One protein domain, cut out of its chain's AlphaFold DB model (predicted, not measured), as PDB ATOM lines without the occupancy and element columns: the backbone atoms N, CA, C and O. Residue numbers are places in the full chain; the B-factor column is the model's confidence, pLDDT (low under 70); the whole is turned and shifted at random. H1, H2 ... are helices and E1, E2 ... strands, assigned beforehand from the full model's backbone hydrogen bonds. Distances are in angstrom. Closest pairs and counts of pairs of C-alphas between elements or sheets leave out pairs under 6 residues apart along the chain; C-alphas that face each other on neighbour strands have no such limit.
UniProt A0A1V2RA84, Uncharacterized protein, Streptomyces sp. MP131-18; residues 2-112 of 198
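What this domain is: This is residues 2 to 112 of the 198 residues of an uncharacterized protein of Streptomyces sp. MP131-18 (UniProt A0A1V2RA84). Little regular structure: a strongly twisted meander of three strands, E3 E4 E5, each the antiparallel neighbour of the one before, has H1 over one face and the small pair E1 and E2 close to E3. The long unnamed stretch 74 to 112 follows, and its residues 81 to 87 stick out. Of 111 printed residues, 35 are in named elements, in order E1 H1 E2 E3 E4 E5, class mixed; compact, radius of gyration of the C-alphas 14.2 A, spans 43 by 31 by 26 A.

Where its parts are: E3 is residues 47 to 54, 21.3 A, from C-alpha 47 at (75.001, -18.226, 36.373). E4 is 57 to 63, 19.3 A; E5 is 68 to 73, 14.8 A, ending at (83.520, -15.409, 25.784). H1 is 14 to 21, E1 9 to 11, E2 33 to 35.

How they stand to each other: Hairpin E3 and E4 has N 49 and O 61 at 2.9 A; hairpin E4 and E5 has N 60 and O 71 at 2.8 A. H1 is on the sheet over E4, height 9.7 A; its closest C-alpha pair with E3 is Leu 20 and Gln 52, 6.8 A. In H1 every O i to N i+4 pair is within hydrogen-bond range. E1 and E2 are antiparallel, N 10 and O 34 at 2.9 A.

The domain as a whole: The printed part has no cut. Links H1 to E2 and E2 to E3 are long. pLDDT is under 70 at residues 2 to 3, 79 to 88 and 106 to 112.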
ATOM      1  N   MET A   2      82.731 -24.335  54.314       48.94
ATOM      2  CA  MET A   2      81.651 -23.750  53.505       48.94
ATOM      3  C   MET A   2      82.122 -23.673  52.054       48.94
ATOM      4  O   MET A   2      83.266 -23.308  51.808       48.94
ATOM      5  N   ARG A   3      81.256 -24.047  51.115       54.66
ATOM      6  CA  ARG A   3      81.528 -23.903  49.691       54.66
ATOM      7  C   ARG A   3      81.502 -22.412  49.343       54.66
ATOM      8  O   ARG A   3      80.531 -21.736  49.659       54.66
ATOM      9  N   THR A   4      82.583 -21.914  48.754       73.38
ATOM     10  CA  THR A   4      82.767 -20.494  48.415       73.38
ATOM     11  C   THR A   4      82.256 -20.125  47.022       73.38
ATOM     12  O   THR A   4      82.021 -18.950  46.756       73.38
ATOM     13  N   GLY A   5      82.041 -21.115  46.152       77.56
ATOM     14  CA  GLY A   5      81.362 -20.939  44.867       77.56
ATOM     15  C   GLY A   5      79.836 -21.009  44.978       77.56
ATOM     16  O   GLY A   5      79.289 -21.569  45.934       77.56
ATOM     17  N   CYS A   6      79.156 -20.473  43.971       79.94
ATOM     18  CA  CYS A   6      77.708 -20.464  43.847       79.94
ATOM     19  C   CYS A   6      77.133 -21.895  43.873       79.94
ATOM     20  O   CYS A   6      77.654 -22.795  43.203       79.94
ATOM     21  N   PRO A   7      76.075 -22.149  44.669       75.25
ATOM     22  CA  PRO A   7      75.491 -23.478  44.794       75.25
ATOM     23  C   PRO A   7      74.493 -23.790  43.673       75.25
ATOM     24  O   PRO A   7      73.902 -24.864  43.677       75.25
ATOM     25  N   VAL A   8      74.267 -22.878  42.724       75.94
ATOM     26  CA  VAL A   8      73.352 -23.128  41.607       75.94
ATOM     27  C   VAL A   8      74.028 -24.034  40.589       75.94
ATOM     28  O   VAL A   8      75.210 -23.884  40.283       75.94
ATOM     29  N   ALA A   9      73.277 -24.995  40.065       79.38
ATOM     30  CA  ALA A   9      73.787 -26.001  39.153       79.38
ATOM     31  C   ALA A   9      72.789 -26.282  38.037       79.38
ATOM     32  O   ALA A   9      71.605 -25.962  38.143       79.38
ATOM     33  N   THR A  10      73.255 -26.913  36.966       80.06
ATOM     34  CA  THR A  10      72.388 -27.268  35.848       80.06
ATOM     35  C   THR A  10      72.956 -28.410  35.013       80.06
ATOM     36  O   THR A  10      74.153 -28.683  35.025       80.06
ATOM     37  N   GLY A  11      72.090 -29.103  34.274       81.75
ATOM     38  CA  GLY A  11      72.496 -30.115  33.300       81.75
ATOM     39  C   GLY A  11      72.433 -29.571  31.879       81.75
ATOM     40  O   GLY A  11      71.498 -28.834  31.569       81.75
ATOM     41  N   LEU A  12      73.388 -29.926  31.018       80.62
ATOM     42  CA  LEU A  12      73.303 -29.653  29.584       80.62
ATOM     43  C   LEU A  12      72.080 -30.363  28.994       80.62
ATOM     44  O   LEU A  12      71.846 -31.551  29.233       80.62
ATOM     45  N   THR A  13      71.322 -29.655  28.166       82.75
ATOM     46  CA  THR A  13      70.294 -30.279  27.332       82.75
ATOM     47  C   THR A  13      70.937 -31.213  26.304       82.75
ATOM     48  O   THR A  13      72.108 -31.078  25.938       82.75
ATOM     49  N   VAL A  14      70.153 -32.151  25.762       81.25
ATOM     50  CA  VAL A  14      70.619 -33.062  24.699       81.25
ATOM     51  C   VAL A  14      71.153 -32.283  23.490       81.25
ATOM     52  O   VAL A  14      72.162 -32.670  22.895       81.25
ATOM     53  N   GLY A  15      70.496 -31.172  23.142       85.31
ATOM     54  CA  GLY A  15      70.901 -30.288  22.049       85.31
ATOM     55  C   GLY A  15      72.236 -29.591  22.312       85.31
ATOM     56  O   GLY A  15      73.112 -29.615  21.449       85.31
ATOM     57  N   GLU A  16      72.415 -29.029  23.509       90.88
ATOM     58  CA  GLU A  16      73.658 -28.373  23.936       90.88
ATOM     59  C   GLU A  16      74.828 -29.357  23.979       90.88
ATOM     60  O   GLU A  16      75.860 -29.104  23.359       90.88
ATOM     61  N   TYR A  17      74.643 -30.519  24.613       90.19
ATOM     62  CA  TYR A  17      75.668 -31.563  24.673       90.19
ATOM     63  C   TYR A  17      76.083 -32.006  23.269       90.19
ATOM     64  O   TYR A  17      77.265 -32.055  22.938       90.19
ATOM     65  N   SER A  18      75.104 -32.278  22.402       87.81
ATOM     66  CA  SER A  18      75.369 -32.702  21.027       87.81
ATOM     67  C   SER A  18      76.070 -31.618  20.209       87.81
ATOM     68  O   SER A  18      76.860 -31.934  19.323       87.81
ATOM     69  N   ARG A  19      75.770 -30.339  20.466       94.25
ATOM     70  CA  ARG A  19      76.445 -29.206  19.827       94.25
ATOM     71  C   ARG A  19      77.905 -29.140  20.256       94.25
ATOM     72  O   ARG A  19      78.759 -29.096  19.378       94.25
ATOM     73  N   LEU A  20      78.174 -29.183  21.560       94.44
ATOM     74  CA  LEU A  20      79.531 -29.142  22.107       94.44
ATOM     75  C   LEU A  20      80.365 -30.345  21.642       94.44
ATOM     76  O   LEU A  20      81.500 -30.173  21.219       94.44
ATOM     77  N   ALA A  21      79.777 -31.546  21.616       93.44
ATOM     78  CA  ALA A  21      80.452 -32.774  21.185       93.44
ATOM     79  C   ALA A  21      80.850 -32.781  19.699       93.44
ATOM     80  O   ALA A  21      81.687 -33.575  19.283       93.44
ATOM     81  N   ARG A  22      80.230 -31.920  18.885       95.69
ATOM     82  CA  ARG A  22      80.555 -31.753  17.463       95.69
ATOM     83  C   ARG A  22      81.521 -30.604  17.198       95.69
ATOM     84  O   ARG A  22      81.866 -30.386  16.037       95.69
ATOM     85  N   LEU A  23      81.920 -29.850  18.223       94.56
ATOM     86  CA  LEU A  23      82.888 -28.782  18.035       94.56
ATOM     87  C   LEU A  23      84.242 -29.382  17.631       94.56
ATOM     88  O   LEU A  23      84.703 -30.343  18.251       94.56
ATOM     89  N   PRO A  24      84.889 -28.839  16.589       93.19
ATOM     90  CA  PRO A  24      86.210 -29.297  16.200       93.19
ATOM     91  C   PRO A  24      87.217 -28.949  17.302       93.19
ATOM     92  O   PRO A  24      87.210 -27.839  17.833       93.19
ATOM     93  N   PHE A  25      88.098 -29.899  17.616       91.50
ATOM     94  CA  PHE A  25      89.191 -29.715  18.579       91.50
ATOM     95  C   PHE A  25      88.738 -29.338  20.002       91.50
ATOM     96  O   PHE A  25      89.428 -28.573  20.669       91.50
ATOM     97  N   GLY A  26      87.597 -29.862  20.467       90.56
ATOM     98  CA  GLY A  26      87.236 -29.799  21.888       90.56
ATOM     99  C   GLY A  26      88.286 -30.510  22.746       90.56
ATOM    100  O   GLY A  26      88.625 -31.660  22.455       90.56
ATOM    101  N   THR A  27      88.830 -29.830  23.755       90.44
ATOM    102  CA  THR A  27      89.906 -30.366  24.608       90.44
ATOM    103  C   THR A  27      89.413 -30.965  25.920       90.44
ATOM    104  O   THR A  27      90.133 -31.749  26.533       90.44
ATOM    105  N   ASP A  28      88.206 -30.609  26.345       88.81
ATOM    106  CA  ASP A  28      87.639 -30.970  27.638       88.81
ATOM    107  C   ASP A  28      86.705 -32.180  27.518       88.81
ATOM    108  O   ASP A  28      85.953 -32.326  26.543       88.81
ATOM    109  N   GLU A  29      86.728 -33.048  28.533       86.31
ATOM    110  CA  GLU A  29      85.723 -34.099  28.684       86.31
ATOM    111  C   GLU A  29      84.363 -33.450  28.959       86.31
ATOM    112  O   GLU A  29      84.210 -32.657  29.885       86.31
ATOM    113  N   LEU A  30      83.361 -33.767  28.134       85.69
ATOM    114  CA  LEU A  30      82.039 -33.167  28.279       85.69
ATOM    115  C   LEU A  30      81.269 -33.798  29.433       85.69
ATOM    116  O   LEU A  30      80.721 -34.898  29.318       85.69
ATOM    117  N   GLU A  31      81.132 -33.040  30.511       79.38
ATOM    118  CA  GLU A  31      80.223 -33.370  31.597       79.38
ATOM    119  C   GLU A  31      78.794 -32.934  31.243       79.38
ATOM    120  O   GLU A  31      78.538 -31.833  30.761       79.38
ATOM    121  N   ARG A  32      77.809 -33.807  31.481       76.75
ATOM    122  CA  ARG A  32      76.385 -33.461  31.286       76.75
ATOM    123  C   ARG A  32      75.850 -32.536  32.370       76.75
ATOM    124  O   ARG A  32      74.720 -32.071  32.257       76.75
ATOM    125  N   PHE A  33      76.621 -32.332  33.423       77.38
ATOM    126  CA  PHE A  33      76.238 -31.617  34.616       77.38
ATOM    127  C   PHE A  33      77.334 -30.618  34.955       77.38
ATOM    128  O   PHE A  33      78.505 -30.945  34.838       77.38
ATOM    129  N   THR A  34      76.945 -29.413  35.355       78.81
ATOM    130  CA  THR A  34      77.900 -28.379  35.729       78.81
ATOM    131  C   THR A  34      77.332 -27.447  36.796       78.81
ATOM    132  O   THR A  34      76.114 -27.327  36.976       78.81
ATOM    133  N   TRP A  35      78.229 -26.801  37.529       83.56
ATOM    134  CA  TRP A  35      77.910 -25.853  38.588       83.56
ATOM    135  C   TRP A  35      78.205 -24.437  38.139       83.56
ATOM    136  O   TRP A  35      79.083 -24.214  37.315       83.56
ATOM    137  N   CYS A  36      77.510 -23.476  38.736       87.88
ATOM    138  CA  CYS A  36      77.914 -22.091  38.619       87.88
ATOM    139  C   CYS A  36      79.326 -21.928  39.206       87.88
ATOM    140  O   CYS A  36      79.579 -22.277  40.361       87.88
ATOM    141  N   GLU A  37      80.234 -21.402  38.393       92.12
ATOM    142  CA  GLU A  37      81.631 -21.150  38.742       92.12
ATOM    143  C   GLU A  37      81.841 -19.774  39.382       92.12
ATOM    144  O   GLU A  37      82.939 -19.476  39.844       92.12
ATOM    145  N   LEU A  38      80.798 -18.939  39.444       91.62
ATOM    146  CA  LEU A  38      80.854 -17.649  40.126       91.62
ATOM    147  C   LEU A  38      80.894 -17.808  41.649       91.62
ATOM    148  O   LEU A  38      80.583 -18.861  42.211       91.62
ATOM    149  N   GLU A  39      81.243 -16.720  42.325       89.38
ATOM    150  CA  GLU A  39      81.231 -16.620  43.780       89.38
ATOM    151  C   GLU A  39      79.838 -16.903  44.378       89.38
ATOM    152  O   GLU A  39      78.801 -16.533  43.824       89.38
ATOM    153  N   GLY A  40      79.799 -17.544  45.549       84.69
ATOM    154  CA  GLY A  40      78.567 -17.719  46.313       84.69
ATOM    155  C   GLY A  40      77.923 -16.385  46.696       84.69
ATOM    156  O   GLY A  40      78.539 -15.571  47.374       84.69
ATOM    157  N   GLY A  41      76.662 -16.191  46.301       79.88
ATOM    158  CA  GLY A  41      75.937 -14.944  46.553       79.88
ATOM    159  C   GLY A  41      76.268 -13.812  45.575       79.88
ATOM    160  O   GLY A  41      76.025 -12.658  45.918       79.88
ATOM    161  N   HIS A  42      76.815 -14.120  44.389       84.94
ATOM    162  CA  HIS A  42      76.973 -13.131  43.317       84.94
ATOM    163  C   HIS A  42      75.643 -12.409  43.019       84.94
ATOM    164  O   HIS A  42      74.570 -13.011  43.080       84.94
ATOM    165  N   GLU A  43      75.713 -11.104  42.741       78.81
ATOM    166  CA  GLU A  43      74.528 -10.233  42.726       78.81
ATOM    167  C   GLU A  43      73.687 -10.323  41.451       78.81
ATOM    168  O   GLU A  43      72.502  -9.981  41.481       78.81
ATOM    169  N   GLY A  44      74.260 -10.735  40.322       82.19
ATOM    170  CA  GLY A  44      73.511 -10.749  39.075       82.19
ATOM    171  C   GLY A  44      72.854 -12.074  38.752       82.19
ATOM    172  O   GLY A  44      73.070 -13.126  39.355       82.19
ATOM    173  N   SER A  45      71.958 -11.972  37.776       87.69
ATOM    174  CA  SER A  45      70.971 -13.004  37.483       87.69
ATOM    175  C   SER A  45      71.549 -14.200  36.743       87.69
ATOM    176  O   SER A  45      70.919 -15.251  36.723       87.69
ATOM    177  N   TRP A  46      72.693 -14.032  36.077       93.38
ATOM    178  CA  TRP A  46      73.277 -15.062  35.231       93.38
ATOM    179  C   TRP A  46      74.265 -15.917  36.011       93.38
ATOM    180  O   TRP A  46      75.255 -15.431  36.547       93.38
ATOM    181  N   HIS A  47      74.032 -17.218  35.984       92.00
ATOM    182  CA  HIS A  47      75.001 -18.226  36.373       92.00
ATOM    183  C   HIS A  47      75.847 -18.618  35.173       92.00
ATOM    184  O   HIS A  47      75.365 -18.594  34.039       92.00
ATOM    185  N   TRP A  48      77.095 -18.996  35.430       95.25
ATOM    186  CA  TRP A  48      78.074 -19.303  34.395       95.25
ATOM    187  C   TRP A  48      78.822 -20.576  34.726       95.25
ATOM    188  O   TRP A  48      79.206 -20.781  35.871       95.25
ATOM    189  N   ALA A  49      79.058 -21.392  33.711       93.88
ATOM    190  CA  ALA A  49      79.878 -22.582  33.815       93.88
ATOM    191  C   ALA A  49      80.686 -22.784  32.541       93.88
ATOM    192  O   ALA A  49      80.171 -22.576  31.431       93.88
ATOM    193  N   HIS A  50      81.932 -23.210  32.702       94.94
ATOM    194  CA  HIS A  50      82.748 -23.638  31.587       94.94
ATOM    195  C   HIS A  50      82.090 -24.858  30.931       94.94
ATOM    196  O   HIS A  50      81.534 -25.732  31.601       94.94
ATOM    197  N   ALA A  51      82.069 -24.865  29.597       94.56
ATOM    198  CA  ALA A  51      81.439 -25.929  28.827       94.56
ATOM    199  C   ALA A  51      82.440 -26.696  27.959       94.56
ATOM    200  O   ALA A  51      82.389 -27.922  27.912       94.56
ATOM    201  N   GLN A  52      83.295 -25.993  27.211       95.12
ATOM    202  CA  GLN A  52      84.271 -26.611  26.310       95.12
ATOM    203  C   GLN A  52      85.296 -25.578  25.846       95.12
ATOM    204  O   GLN A  52      84.942 -24.444  25.531       95.12
ATOM    205  N   THR A  53      86.546 -25.977  25.690       94.12
ATOM    206  CA  THR A  53      87.588 -25.171  25.059       94.12
ATOM    207  C   THR A  53      87.867 -25.720  23.669       94.12
ATOM    208  O   THR A  53      88.017 -26.924  23.475       94.12
ATOM    209  N   THR A  54      87.913 -24.836  22.677       93.69
ATOM    210  CA  THR A  54      88.283 -25.173  21.300       93.69
ATOM    211  C   THR A  54      89.396 -24.251  20.815       93.69
ATOM    212  O   THR A  54      89.757 -23.278  21.479       93.69
ATOM    213  N   ALA A  55      89.921 -24.517  19.617       90.00
ATOM    214  CA  ALA A  55      90.884 -23.627  18.966       90.00
ATOM    215  C   ALA A  55      90.342 -22.197  18.744       90.00
ATOM    216  O   ALA A  55      91.121 -21.247  18.708       90.00
ATOM    217  N   ASP A  56      89.019 -22.047  18.627       88.12
ATOM    218  CA  ASP A  56      88.347 -20.771  18.353       88.12
ATOM    219  C   ASP A  56      87.929 -20.024  19.633       88.12
ATOM    220  O   ASP A  56      87.420 -18.903  19.559       88.12
ATOM    221  N   GLY A  57      88.131 -20.628  20.808       91.00
ATOM    222  CA  GLY A  57      87.900 -19.995  22.103       91.00
ATOM    223  C   GLY A  57      87.203 -20.890  23.124       91.00
ATOM    224  O   GLY A  57      87.013 -22.092  22.934       91.00
ATOM    225  N   THR A  58      86.813 -20.270  24.234       94.69
ATOM    226  CA  THR A  58      86.153 -20.948  25.350       94.69
ATOM    227  C   THR A  58      84.645 -20.772  25.259       94.69
ATOM    228  O   THR A  58      84.125 -19.652  25.213       94.69
ATOM    229  N   TRP A  59      83.947 -21.899  25.237       96.50
ATOM    230  CA  TRP A  59      82.503 -21.991  25.319       96.50
ATOM    231  C   TRP A  59      82.069 -22.035  26.773       96.50
ATOM    232  O   TRP A  59      82.570 -22.822  27.576       96.50
ATOM    233  N   TRP A  60      81.077 -21.211  27.061       96.88
ATOM    234  CA  TRP A  60      80.436 -21.081  28.348       96.88
ATOM    235  C   TRP A  60      78.962 -21.393  28.199       96.88
ATOM    236  O   TRP A  60      78.306 -20.973  27.242       96.88
ATOM    237  N   LEU A  61      78.437 -22.105  29.181       96.19
ATOM    238  CA  LEU A  61      77.016 -22.152  29.420       96.19
ATOM    239  C   LEU A  61      76.675 -21.041  30.410       96.19
ATOM    240  O   LEU A  61      77.214 -21.019  31.516       96.19
ATOM    241  N   ARG A  62      75.736 -20.167  30.043       95.69
ATOM    242  CA  ARG A  62      75.124 -19.239  30.994       95.69
ATOM    243  C   ARG A  62      73.620 -19.433  31.078       95.69
ATOM    244  O   ARG A  62      72.965 -19.717  30.074       95.69
ATOM    245  N   TRP A  63      73.070 -19.318  32.279       93.75
ATOM    246  CA  TRP A  63      71.645 -19.529  32.520       93.75
ATOM    247  C   TRP A  63      71.117 -18.684  33.673       93.75
ATOM    248  O   TRP A  63      71.862 -18.260  34.549       93.75
ATOM    249  N   HIS A  64      69.807 -18.487  33.674       89.44
ATOM    250  CA  HIS A  64      69.024 -18.000  34.803       89.44
ATOM    251  C   HIS A  64      67.642 -18.667  34.777       89.44
ATOM    252  O   HIS A  64      67.409 -19.591  33.997       89.44
ATOM    253  N   SER A  65      66.710 -18.209  35.613       78.69
ATOM    254  CA  SER A  65      65.389 -18.834  35.783       78.69
ATOM    255  C   SER A  65      64.552 -18.963  34.502       78.69
ATOM    256  O   SER A  65      63.751 -19.884  34.392       78.69
ATOM    257  N   THR A  66      64.727 -18.069  33.524       78.19
ATOM    258  CA  THR A  66      63.872 -18.003  32.326       78.19
ATOM    259  C   THR A  66      64.635 -18.049  31.005       78.19
ATOM    260  O   THR A  66      64.003 -18.153  29.954       78.19
ATOM    261  N   ALA A  67      65.970 -18.014  31.022       82.31
ATOM    262  CA  ALA A  67      66.770 -18.119  29.806       82.31
ATOM    263  C   ALA A  67      68.076 -18.883  30.021       82.31
ATOM    264  O   ALA A  67      68.573 -19.047  31.136       82.31
ATOM    265  N   ARG A  68      68.618 -19.369  28.906       93.88
ATOM    266  CA  ARG A  68      69.813 -20.200  28.861       93.88
ATOM    267  C   ARG A  68      70.457 -20.136  27.492       93.88
ATOM    268  O   ARG A  68      69.757 -20.180  26.481       93.88
ATOM    269  N   GLU A  69      71.782 -20.103  27.462       95.94
ATOM    270  CA  GLU A  69      72.532 -20.067  26.216       95.94
ATOM    271  C   GLU A  69      73.949 -20.635  26.336       95.94
ATOM    272  O   GLU A  69      74.602 -20.556  27.377       95.94
ATOM    273  N   LEU A  70      74.420 -21.185  25.213       96.12
ATOM    274  CA  LEU A  70      75.825 -21.505  24.976       96.12
ATOM    275  C   LEU A  70      76.465 -20.376  24.174       96.12
ATOM    276  O   LEU A  70      76.080 -20.140  23.022       96.12
ATOM    277  N   VAL A  71      77.461 -19.727  24.764       96.06
ATOM    278  CA  VAL A  71      78.139 -18.548  24.214       96.06
ATOM    279  C   VAL A  71      79.649 -18.734  24.241       96.06
ATOM    280  O   VAL A  71      80.178 -19.477  25.060       96.06
ATOM    281  N   THR A  72      80.357 -18.043  23.353       95.62
ATOM    282  CA  THR A  72      81.812 -17.903  23.444       95.62
ATOM    283  C   THR A  72      82.143 -16.581  24.122       95.62
ATOM    284  O   THR A  72      81.571 -15.545  23.787       95.62
ATOM    285  N   HIS A  73      83.059 -16.609  25.088       93.19
ATOM    286  CA  HIS A  73      83.520 -15.409  25.784       93.19
ATOM    287  C   HIS A  73      85.042 -15.404  25.888       93.19
ATOM    288  O   HIS A  73      85.680 -16.447  26.028       93.19
ATOM    289  N   LEU A  74      85.620 -14.202  25.821       91.38
ATOM    290  CA  LEU A  74      87.027 -13.999  26.157       91.38
ATOM    291  C   LEU A  74      87.238 -14.271  27.652       91.38
ATOM    292  O   LEU A  74      86.313 -14.034  28.426       91.38
ATOM    293  N   PRO A  75      88.434 -14.705  28.076       90.00
ATOM    294  CA  PRO A  75      88.752 -14.828  29.492       90.00
ATOM    295  C   PRO A  75      88.795 -13.456  30.177       90.00
ATOM    296  O   PRO A  75      88.976 -12.410  29.531       90.00
ATOM    297  N   CYS A  76      88.634 -13.472  31.498       91.75
ATOM    298  CA  CYS A  76      88.794 -12.305  32.352       91.75
ATOM    299  C   CYS A  76      90.179 -11.657  32.146       91.75
ATOM    300  O   CYS A  76      91.199 -12.343  32.182       91.75
ATOM    301  N   PRO A  77      90.261 -10.329  31.929       88.38
ATOM    302  CA  PRO A  77      91.531  -9.660  31.657       88.38
ATOM    303  C   PRO A  77      92.387  -9.442  32.911       88.38
ATOM    304  O   PRO A  77      93.468  -8.869  32.780       88.38
ATOM    305  N   ALA A  78      91.941  -9.863  34.100       81.81
ATOM    306  CA  ALA A  78      92.653  -9.657  35.366       81.81
ATOM    307  C   ALA A  78      94.100 -10.194  35.354       81.81
ATOM    308  O   ALA A  78      94.944  -9.722  36.113       81.81
ATOM    309  N   ASP A  79      94.425 -11.097  34.429       63.50
ATOM    310  CA  ASP A  79      95.779 -11.637  34.254       63.50
ATOM    311  C   ASP A  79      96.679 -10.799  33.344       63.50
ATOM    312  O   ASP A  79      97.891 -11.000  33.309       63.50
ATOM    313  N   SER A  80      96.104  -9.861  32.593       55.94
ATOM    314  CA  SER A  80      96.790  -9.177  31.494       55.94
ATOM    315  C   SER A  80      97.425  -7.836  31.863       55.94
ATOM    316  O   SER A  80      98.223  -7.331  31.074       55.94
ATOM    317  N   VAL A  81      97.109  -7.255  33.027       53.44
ATOM    318  CA  VAL A  81      97.436  -5.840  33.294       53.44
ATOM    319  C   VAL A  81      98.424  -5.577  34.437       53.44
ATOM    320  O   VAL A  81      99.074  -4.543  34.380       53.44
ATOM    321  N   ASP A  82      98.628  -6.486  35.406       48.22
ATOM    322  CA  ASP A  82      99.458  -6.155  36.593       48.22
ATOM    323  C   ASP A  82     100.302  -7.296  37.212       48.22
ATOM    324  O   ASP A  82     100.939  -7.121  38.251       48.22
ATOM    325  N   ARG A  83     100.378  -8.484  36.593       50.06
ATOM    326  CA  ARG A  83     101.001  -9.682  37.211       50.06
ATOM    327  C   ARG A  83     102.433 -10.008  36.776       50.06
ATOM    328  O   ARG A  83     102.855 -11.157  36.822       50.06
ATOM    329  N   ALA A  84     103.250  -9.005  36.458       50.56
ATOM    330  CA  ALA A  84     104.685  -9.235  36.243       50.56
ATOM    331  C   ALA A  84     105.450  -9.674  37.520       50.56
ATOM    332  O   ALA A  84     106.647  -9.939  37.436       50.56
ATOM    333  N   LEU A  85     104.805  -9.730  38.697       50.94
ATOM    334  CA  LEU A  85     105.491  -9.891  39.988       50.94
ATOM    335  C   LEU A  85     104.934 -10.969  40.941       50.94
ATOM    336  O   LEU A  85     105.540 -11.174  41.990       50.94
ATOM    337  N   VAL A  86     103.844 -11.684  40.622       54.50
ATOM    338  CA  VAL A  86     103.312 -12.744  41.511       54.50
ATOM    339  C   VAL A  86     102.812 -13.940  40.695       54.50
ATOM    340  O   VAL A  86     101.997 -13.766  39.792       54.50
ATOM    341  N   GLU A  87     103.287 -15.142  41.036       59.88
ATOM    342  CA  GLU A  87     102.920 -16.464  40.483       59.88
ATOM    343  C   GLU A  87     101.467 -16.872  40.803       59.88
ATOM    344  O   GLU A  87     101.188 -17.975  41.268       59.88
ATOM    345  N   SER A  88     100.512 -15.966  40.650       65.25
ATOM    346  CA  SER A  88      99.114 -16.258  40.940       65.25
ATOM    347  C   SER A  88      98.429 -16.851  39.710       65.25
ATOM    348  O   SER A  88      98.598 -16.351  38.597       65.25
ATOM    349  N   GLU A  89      97.650 -17.916  39.919       76.06
ATOM    350  CA  GLU A  89      96.897 -18.583  38.855       76.06
ATOM    351  C   GLU A  89      95.952 -17.607  38.140       76.06
ATOM    352  O   GLU A  89      95.360 -16.737  38.798       76.06
ATOM    353  N   PRO A  90      95.805 -17.736  36.809       84.69
ATOM    354  CA  PRO A  90      94.957 -16.851  36.042       84.69
ATOM    355  C   PRO A  90      93.482 -16.941  36.446       84.69
ATOM    356  O   PRO A  90      93.008 -17.999  36.868       84.69
ATOM    357  N   CYS A  91      92.737 -15.846  36.297       88.56
ATOM    358  CA  CYS A  91      91.290 -15.889  36.433       88.56
ATOM    359  C   CYS A  91      90.681 -16.664  35.260       88.56
ATOM    360  O   CYS A  91      90.719 -16.244  34.106       88.56
ATOM    361  N   THR A  92      90.067 -17.797  35.580       90.31
ATOM    362  CA  THR A  92      89.456 -18.710  34.605       90.31
ATOM    363  C   THR A  92      88.047 -18.306  34.169       90.31
ATOM    364  O   THR A  92      87.500 -18.940  33.276       90.31
ATOM    365  N   LEU A  93      87.448 -17.284  34.783       93.00
ATOM    366  CA  LEU A  93      86.069 -16.853  34.526       93.00
ATOM    367  C   LEU A  93      85.944 -16.045  33.218       93.00
ATOM    368  O   LEU A  93      86.938 -15.486  32.734       93.00
ATOM    369  N   PRO A  94      84.735 -15.948  32.627       93.88
ATOM    370  CA  PRO A  94      84.526 -15.161  31.418       93.88
ATOM    371  C   PRO A  94      84.776 -13.671  31.680       93.88
ATOM    372  O   PRO A  94      84.669 -13.171  32.799       93.88
ATOM    373  N   ARG A  95      85.105 -12.931  30.622       92.56
ATOM    374  CA  ARG A  95      85.227 -11.475  30.657       92.56
ATOM    375  C   ARG A  95      83.934 -10.853  31.181       92.56
ATOM    376  O   ARG A  95      82.852 -11.244  30.746       92.56
ATOM    377  N   ASP A  96      84.101  -9.865  32.057       90.31
ATOM    378  CA  ASP A  96      83.024  -9.139  32.734       90.31
ATOM    379  C   ASP A  96      82.159 -10.043  33.636       90.31
ATOM    380  O   ASP A  96      80.974  -9.777  33.830       90.31
ATOM    381  N   HIS A  97      82.743 -11.121  34.187       92.00
ATOM    382  CA  HIS A  97      82.083 -11.925  35.215       92.00
ATOM    383  C   HIS A  97      81.762 -11.091  36.461       92.00
ATOM    384  O   HIS A  97      82.454 -10.130  36.801       92.00
ATOM    385  N   GLU A  98      80.727 -11.511  37.174       91.19
ATOM    386  CA  GLU A  98      80.337 -10.913  38.444       91.19
ATOM    387  C   GLU A  98      81.060 -11.573  39.619       91.19
ATOM    388  O   GLU A  98      81.534 -12.710  39.523       91.19
ATOM    389  N   GLY A  99      81.107 -10.862  40.744       88.12
ATOM    390  CA  GLY A  99      81.773 -11.323  41.958       88.12
ATOM    391  C   GLY A  99      83.299 -11.280  41.864       88.12
ATOM    392  O   GLY A  99      83.880 -10.693  40.947       88.12
ATOM    393  N   ARG A 100      83.949 -11.886  42.858       89.69
ATOM    394  CA  ARG A 100      85.412 -11.995  42.929       89.69
ATOM    395  C   ARG A 100      85.999 -12.830  41.786       89.69
ATOM    396  O   ARG A 100      85.294 -13.566  41.100       89.69
ATOM    397  N   HIS A 101      87.310 -12.736  41.578       90.06
ATOM    398  CA  HIS A 101      88.036 -13.581  40.630       90.06
ATOM    399  C   HIS A 101      88.181 -15.011  41.156       90.06
ATOM    400  O   HIS A 101      88.321 -15.218  42.358       90.06
ATOM    401  N   SER A 102      88.207 -16.012  40.268       87.19
ATOM    402  CA  SER A 102      88.259 -17.434  40.666       87.19
ATOM    403  C   SER A 102      89.453 -17.831  41.539       87.19
ATOM    404  O   SER A 102      89.371 -18.826  42.248       87.19
ATOM    405  N   TYR A 103      90.545 -17.064  41.542       85.38
ATOM    406  CA  TYR A 103      91.679 -17.281  42.451       85.38
ATOM    407  C   TYR A 103      91.479 -16.674  43.853       85.38
ATOM    408  O   TYR A 103      92.286 -16.912  44.748       85.38
ATOM    409  N   GLU A 104      90.444 -15.858  44.062       84.06
ATOM    410  CA  GLU A 104      90.129 -15.207  45.342       84.06
ATOM    411  C   GLU A 104      89.134 -16.010  46.191       84.06
ATOM    412  O   GLU A 104      88.838 -15.637  47.332       84.06
ATOM    413  N   PHE A 105      88.589 -17.099  45.645       78.00
ATOM    414  CA  PHE A 105      87.671 -17.981  46.346       78.00
ATOM    415  C   PHE A 105      87.914 -19.436  45.952       78.00
ATOM    416  O   PHE A 105      88.163 -19.743  44.792       78.00
ATOM    417  N   ASP A 106      87.834 -20.353  46.919       64.56
ATOM    418  CA  ASP A 106      88.017 -21.772  46.626       64.56
ATOM    419  C   ASP A 106      86.820 -22.262  45.799       64.56
ATOM    420  O   ASP A 106      85.734 -22.536  46.321       64.56
ATOM    421  N   ILE A 107      86.989 -22.385  44.487       56.88
ATOM    422  CA  ILE A 107      86.165 -23.312  43.718       56.88
ATOM    423  C   ILE A 107      86.702 -24.692  44.086       56.88
ATOM    424  O   ILE A 107      87.899 -24.925  43.905       56.88
ATOM    425  N   PRO A 108      85.889 -25.615  44.633       52.12
ATOM    426  CA  PRO A 108      86.341 -26.983  44.812       52.12
ATOM    427  C   PRO A 108      86.774 -27.504  43.440       52.12
ATOM    428  O   PRO A 108      85.928 -27.794  42.595       52.12
ATOM    429  N   LYS A 109      88.089 -27.576  43.199       51.62
ATOM    430  CA  LYS A 109      88.666 -28.223  42.023       51.62
ATOM    431  C   LYS A 109      88.422 -29.719  42.203       51.62
ATOM    432  O   LYS A 109      89.275 -30.440  42.714       51.62
ATOM    433  N   GLY A 110      87.207 -30.169  41.905       45.06
ATOM    434  CA  GLY A 110      86.946 -31.589  41.750       45.06
ATOM    435  C   GLY A 110      87.835 -32.103  40.626       45.06
ATOM    436  O   GLY A 110      88.031 -31.414  39.623       45.06
ATOM    437  N   SER A 111      88.393 -33.301  40.785       40.81
ATOM    438  CA  SER A 111      88.876 -34.031  39.615       40.81
ATOM    439  C   SER A 111      87.708 -34.127  38.619       40.81
ATOM    440  O   SER A 111      86.582 -34.340  39.080       40.81
ATOM    441  N   PRO A 112      87.934 -34.010  37.299       41.88
ATOM    442  CA  PRO A 112      86.896 -34.290  36.307       41.88
ATOM    443  C   PRO A 112      86.195 -35.615  36.645       41.88
ATOM    444  O   PRO A 112      86.857 -36.620  36.932       41.88
TER     445      PRO A 112